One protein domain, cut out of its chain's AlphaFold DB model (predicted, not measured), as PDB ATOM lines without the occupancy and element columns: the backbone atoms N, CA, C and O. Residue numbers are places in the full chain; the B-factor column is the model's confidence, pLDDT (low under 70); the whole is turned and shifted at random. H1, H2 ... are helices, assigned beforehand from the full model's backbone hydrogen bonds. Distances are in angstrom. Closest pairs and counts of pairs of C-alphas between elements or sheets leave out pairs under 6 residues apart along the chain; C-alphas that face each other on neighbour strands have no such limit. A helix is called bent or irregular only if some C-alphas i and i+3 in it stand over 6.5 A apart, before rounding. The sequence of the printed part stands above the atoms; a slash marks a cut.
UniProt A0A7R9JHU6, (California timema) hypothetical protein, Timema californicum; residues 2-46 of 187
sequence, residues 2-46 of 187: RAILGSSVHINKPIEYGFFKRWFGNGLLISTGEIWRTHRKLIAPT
ATOM      1  N   ARG A   2      24.969  -5.259 -48.228       70.44
ATOM      2  CA  ARG A   2      25.952  -5.770 -49.215       70.44
ATOM      3  C   ARG A   2      26.536  -4.702 -50.160       70.44
ATOM      4  O   ARG A   2      27.727  -4.744 -50.436       70.44
ATOM      5  N   ALA A   3      25.731  -3.724 -50.589       77.31
ATOM      6  CA  ALA A   3      26.184  -2.615 -51.441       77.31
ATOM      7  C   ALA A   3      27.225  -1.704 -50.761       77.31
ATOM      8  O   ALA A   3      28.105  -1.172 -51.427       77.31
ATOM      9  N   ILE A   4      27.149  -1.561 -49.434       78.12
ATOM     10  CA  ILE A   4      28.070  -0.729 -48.651       78.12
ATOM     11  C   ILE A   4      29.320  -1.542 -48.292       78.12
ATOM     12  O   ILE A   4      30.431  -1.116 -48.582       78.12
ATOM     13  N   LEU A   5      29.150  -2.755 -47.750       79.31
ATOM     14  CA  LEU A   5      30.267  -3.607 -47.312       79.31
ATOM     15  C   LEU A   5      31.113  -4.172 -48.467       79.31
ATOM     16  O   LEU A   5      32.280  -4.496 -48.266       79.31
ATOM     17  N   GLY A   6      30.536  -4.309 -49.664       74.38
ATOM     18  CA  GLY A   6      31.242  -4.763 -50.866       74.38
ATOM     19  C   GLY A   6      31.877  -3.640 -51.689       74.38
ATOM     20  O   GLY A   6      32.558  -3.921 -52.673       74.38
ATOM     21  N   SER A   7      31.651  -2.374 -51.325       77.38
ATOM     22  CA  SER A   7      32.170  -1.228 -52.072       77.38
ATOM     23  C   SER A   7      33.657  -1.008 -51.782       77.38
ATOM     24  O   SER A   7      34.068  -0.875 -50.633       77.38
ATOM     25  N   SER A   8      34.474  -0.891 -52.830       73.06
ATOM     26  CA  SER A   8      35.900  -0.523 -52.739       73.06
ATOM     27  C   SER A   8      36.140   0.975 -52.482       73.06
ATOM     28  O   SER A   8      37.292   1.405 -52.333       73.06
ATOM     29  N   VAL A   9      35.051   1.752 -52.448       76.12
ATOM     30  CA  VAL A   9      35.021   3.208 -52.260       76.12
ATOM     31  C   VAL A   9      34.633   3.556 -50.819       76.12
ATOM     32  O   VAL A   9      35.277   4.393 -50.193       76.12
ATOM     33  N   HIS A  10      33.637   2.871 -50.250       76.25
ATOM     34  CA  HIS A  10      33.126   3.140 -48.900       76.25
ATOM     35  C   HIS A  10      33.876   2.337 -47.826       76.25
ATOM     36  O   HIS A  10      33.335   1.426 -47.208       76.25
ATOM     37  N   ILE A  11      35.144   2.689 -47.602       77.31
ATOM     38  CA  ILE A  11      36.047   2.017 -46.643       77.31
ATOM     39  C   ILE A  11      36.266   2.798 -45.338       77.31
ATOM     40  O   ILE A  11      37.132   2.436 -44.541       77.31
ATOM     41  N   ASN A  12      35.487   3.856 -45.105       79.38
ATOM     42  CA  ASN A  12      35.579   4.662 -43.889       79.38
ATOM     43  C   ASN A  12      35.122   3.873 -42.657       79.38
ATOM     44  O   ASN A  12      34.120   3.157 -42.696       79.38
ATOM     45  N   LYS A  13      35.880   4.002 -41.564       82.75
ATOM     46  CA  LYS A  13      35.590   3.344 -40.288       82.75
ATOM     47  C   LYS A  13      34.718   4.237 -39.403       82.75
ATOM     48  O   LYS A  13      34.879   5.458 -39.452       82.75
ATOM     49  N   PRO A  14      33.812   3.654 -38.599       83.12
ATOM     50  CA  PRO A  14      33.046   4.416 -37.624       83.12
ATOM     51  C   PRO A  14      33.963   5.031 -36.561       83.12
ATOM     52  O   PRO A  14      35.085   4.572 -36.339       83.12
ATOM     53  N   ILE A  15      33.472   6.082 -35.901       79.75
ATOM     54  CA  ILE A  15      34.258   6.916 -34.978       79.75
ATOM     55  C   ILE A  15      34.813   6.125 -33.782       79.75
ATOM     56  O   ILE A  15      35.870   6.461 -33.255       79.75
ATOM     57  N   GLU A  16      34.149   5.028 -33.416       82.50
ATOM     58  CA  GLU A  16      34.556   4.075 -32.375       82.50
ATOM     59  C   GLU A  16      35.954   3.490 -32.633       82.50
ATOM     60  O   GLU A  16      36.705   3.217 -31.700       82.50
ATOM     61  N   TYR A  17      36.379   3.377 -33.898       78.75
ATOM     62  CA  TYR A  17      37.738   2.933 -34.231       78.75
ATOM     63  C   TYR A  17      38.817   3.926 -33.761       78.75
ATOM     64  O   TYR A  17      39.991   3.565 -33.670       78.75
ATOM     65  N   GLY A  18      38.427   5.156 -33.406       78.81
ATOM     66  CA  GLY A  18      39.287   6.157 -32.784       78.81
ATOM     67  C   GLY A  18      39.868   5.716 -31.439       78.81
ATOM     68  O   GLY A  18      41.016   6.061 -31.154       78.81
ATOM     69  N   PHE A  19      39.158   4.887 -30.660       82.06
ATOM     70  CA  PHE A  19      39.680   4.334 -29.400       82.06
ATOM     71  C   PHE A  19      40.942   3.494 -29.626       82.06
ATOM     72  O   PHE A  19      41.901   3.564 -28.861       82.06
ATOM     73  N   PHE A  20      40.990   2.770 -30.743       79.81
ATOM     74  CA  PHE A  20      42.110   1.905 -31.092       79.81
ATOM     75  C   PHE A  20      43.315   2.667 -31.661       79.81
ATOM     76  O   PHE A  20      44.413   2.113 -31.738       79.81
ATOM     77  N   LYS A  21      43.156   3.951 -32.020       81.06
ATOM     78  CA  LYS A  21      44.201   4.748 -32.685       81.06
ATOM     79  C   LYS A  21      45.443   4.929 -31.814       81.06
ATOM     80  O   LYS A  21      46.550   4.983 -32.339       81.06
ATOM     81  N   ARG A  22      45.281   4.979 -30.489       78.62
ATOM     82  CA  ARG A  22      46.403   5.112 -29.545       78.62
ATOM     83  C   ARG A  22      47.212   3.820 -29.385       78.62
ATOM     84  O   ARG A  22      48.401   3.906 -29.108       78.62
ATOM     85  N   TRP A  23      46.591   2.656 -29.593       74.62
ATOM     86  CA  TRP A  23      47.254   1.350 -29.496       74.62
ATOM     87  C   TRP A  23      47.850   0.876 -30.825       74.62
ATOM     88  O   TRP A  23      48.949   0.336 -30.835       74.62
ATOM     89  N   PHE A  24      47.162   1.102 -31.949       72.94
ATOM     90  CA  PHE A  24      47.565   0.561 -33.258       72.94
ATOM     91  C   PHE A  24      47.969   1.627 -34.286       72.94
ATOM     92  O   PHE A  24      48.285   1.288 -35.429       72.94
ATOM     93  N   GLY A  25      47.945   2.913 -33.925       79.19
ATOM     94  CA  GLY A  25      48.285   4.011 -34.831       79.19
ATOM     95  C   GLY A  25      47.438   4.000 -36.110       79.19
ATOM     96  O   GLY A  25      46.222   3.822 -36.068       79.19
ATOM     97  N   ASN A  26      48.095   4.144 -37.266       76.00
ATOM     98  CA  ASN A  26      47.479   3.993 -38.594       76.00
ATOM     99  C   ASN A  26      47.554   2.537 -39.107       76.00
ATOM    100  O   ASN A  26      47.824   2.288 -40.285       76.00
ATOM    101  N   GLY A  27      47.366   1.561 -38.215       74.56
ATOM    102  CA  GLY A  27      47.364   0.135 -38.542       74.56
ATOM    103  C   GLY A  27      46.175  -0.290 -39.412       74.56
ATOM    104  O   GLY A  27      45.208   0.450 -39.580       74.56
ATOM    105  N   LEU A  28      46.228  -1.512 -39.955       81.69
ATOM    106  CA  LEU A  28      45.248  -2.055 -40.917       81.69
ATOM    107  C   LEU A  28      43.776  -1.958 -40.462       81.69
ATOM    108  O   LEU A  28      42.884  -1.803 -41.293       81.69
ATOM    109  N   LEU A  29      43.509  -2.075 -39.160       79.81
ATOM    110  CA  LEU A  29      42.154  -2.010 -38.598       79.81
ATOM    111  C   LEU A  29      41.543  -0.605 -38.668       79.81
ATOM    112  O   LEU A  29      40.326  -0.478 -38.790       79.81
ATOM    113  N   ILE A  30      42.384   0.426 -38.601       84.44
ATOM    114  CA  ILE A  30      41.986   1.825 -38.396       84.44
ATOM    115  C   ILE A  30      42.188   2.638 -39.672       84.44
ATOM    116  O   ILE A  30      41.442   3.580 -39.933       84.44
ATOM    117  N   SER A  31      43.184   2.273 -40.481       83.50
ATOM    118  CA  SER A  31      43.490   2.979 -41.715       83.50
ATOM    119  C   SER A  31      42.358   2.869 -42.738       83.50
ATOM    120  O   SER A  31      41.611   1.889 -42.802       83.50
ATOM    121  N   THR A  32      42.249   3.903 -43.567       82.44
ATOM    122  CA  THR A  32      41.302   4.010 -44.679       82.44
ATOM    123  C   THR A  32      42.058   4.377 -45.959       82.44
ATOM    124  O   THR A  32      43.275   4.595 -45.943       82.44
ATOM    125  N   GLY A  33      41.361   4.410 -47.097       83.62
ATOM    126  CA  GLY A  33      41.944   4.862 -48.361       83.62
ATOM    127  C   GLY A  33      43.135   4.015 -48.824       83.62
ATOM    128  O   GLY A  33      43.127   2.784 -48.745       83.62
ATOM    129  N   GLU A  34      44.171   4.694 -49.313       81.94
ATOM    130  CA  GLU A  34      45.355   4.060 -49.899       81.94
ATOM    131  C   GLU A  34      46.253   3.360 -48.866       81.94
ATOM    132  O   GLU A  34      46.804   2.293 -49.141       81.94
ATOM    133  N   ILE A  35      46.334   3.895 -47.641       83.00
ATOM    134  CA  ILE A  35      47.097   3.287 -46.538       83.00
ATOM    135  C   ILE A  35      46.540   1.894 -46.226       83.00
ATOM    136  O   ILE A  35      47.286   0.919 -46.122       83.00
ATOM    137  N   TRP A  36      45.212   1.775 -46.144       85.81
ATOM    138  CA  TRP A  36      44.550   0.487 -45.945       85.81
ATOM    139  C   TRP A  36      44.816  -0.485 -47.095       85.81
ATOM    140  O   TRP A  36      45.124  -1.654 -46.853       85.81
ATOM    141  N   ARG A  37      44.746  -0.012 -48.348       84.19
ATOM    142  CA  ARG A  37      45.009  -0.844 -49.533       84.19
ATOM    143  C   ARG A  37      46.440  -1.366 -49.546       84.19
ATOM    144  O   ARG A  37      46.643  -2.554 -49.792       84.19
ATOM    145  N   THR A  38      47.411  -0.517 -49.224       85.44
ATOM    146  CA  THR A  38      48.830  -0.888 -49.176       85.44
ATOM    147  C   THR A  38      49.092  -1.910 -48.071       85.44
ATOM    148  O   THR A  38      49.643  -2.976 -48.347       85.44
ATOM    149  N   HIS A  39      48.619  -1.659 -46.845       84.94
ATOM    150  CA  HIS A  39      48.765  -2.610 -45.738       84.94
ATOM    151  C   HIS A  39      48.066  -3.947 -46.032       84.94
ATOM    152  O   HIS A  39      48.642  -5.011 -45.811       84.94
ATOM    153  N   ARG A  40      46.850  -3.921 -46.598       86.62
ATOM    154  CA  ARG A  40      46.117  -5.142 -46.962       86.62
ATOM    155  C   ARG A  40      46.835  -5.926 -48.055       86.62
ATOM    156  O   ARG A  40      46.888  -7.148 -47.978       86.62
ATOM    157  N   LYS A  41      47.404  -5.246 -49.052       86.69
ATOM    158  CA  LYS A  41      48.182  -5.879 -50.125       86.69
ATOM    159  C   LYS A  41      49.448  -6.552 -49.595       86.69
ATOM    160  O   LYS A  41      49.807  -7.613 -50.094       86.69
ATOM    161  N   LEU A  42      50.090  -5.963 -48.586       84.44
ATOM    162  CA  LEU A  42      51.265  -6.536 -47.928       84.44
ATOM    163  C   LEU A  42      50.921  -7.801 -47.123       84.44
ATOM    164  O   LEU A  42      51.671  -8.769 -47.158       84.44
ATOM    165  N   ILE A  43      49.783  -7.792 -46.420       84.94
ATOM    166  CA  ILE A  43      49.379  -8.848 -45.477       84.94
ATOM    167  C   ILE A  43      48.569  -9.974 -46.148       84.94
ATOM    168  O   ILE A  43      48.562 -11.107 -45.680       84.94
ATOM    169  N   ALA A  44      47.879  -9.722 -47.262       82.88
ATOM    170  CA  ALA A  44      47.067 -10.746 -47.928       82.88
ATOM    171  C   ALA A  44      47.826 -12.055 -48.271       82.88
ATOM    172  O   ALA A  44      47.241 -13.125 -48.085       82.88
ATOM    173  N   PRO A  45      49.105 -12.036 -48.710       84.81
ATOM    174  CA  PRO A  45      49.854 -13.258 -49.006       84.81
ATOM    175  C   PRO A  45      50.069 -14.177 -47.794       84.81
ATOM    176  O   PRO A  45      50.143 -15.393 -47.968       84.81
ATOM    177  N   THR A  46      50.135 -13.638 -46.571       78.19
ATOM    178  CA  THR A  46      50.283 -14.442 -45.343       78.19
ATOM    179  C   THR A  46      49.022 -15.238 -45.002       78.19
ATOM    180  O   THR A  46      49.112 -16.244 -44.307       78.19
TER     181      THR A  46
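Overview. This is residues 2 to 46 of the 187 residues of the protein "(California timema) hypothetical protein" of Timema californicum (UniProt A0A7R9JHU6). The printed part traces an open hook: from small H1 at one end, residues 6 to 14 lead across to H2, and residues 25 to 32 fold back to H3, the longest helix. Residues 2 to 7, of which 2 to 5 belong to H1, stick out. The 45 printed residues include three named helices, H1, H2 and H3 in chain order, and no named strand: all helix. It is only just compact, close to loose, with a radius of gyration of the C-alphas of 11.2 A and spans of 29 by 26 by 16 A.

Along the chain. H1, residues 2 to 5, begins at C-alpha 2 (25.952, -5.770, -49.215) and is 5.2 A long. H2, residues 15 to 24, is 14.8 A long. H3, residues 33 to 46, is 21.2 A long and ends at C-alpha 46 (50.283, -14.442, -45.343).

Arrangement. H1, H2 and H3 are apart from one another. H2 and H3 are only just irregular: C-alphas 19 and 22 are 6.8 A apart, C-alphas 42 and 45 7.0 A. O i to N i+4 pairs within hydrogen-bond range number 1 of 6 in H2, beside 5 of 7 O i to N i+3 pairs, and 8 of 10 in H3; H1 is too short for such a pair.

Size, cuts and confidence. The C-alphas farthest apart, of Ala 3 and Arg 22, are 30.8 A apart. The printed part has no cut, and both links are short. No printed residue is under 70 in pLDDT.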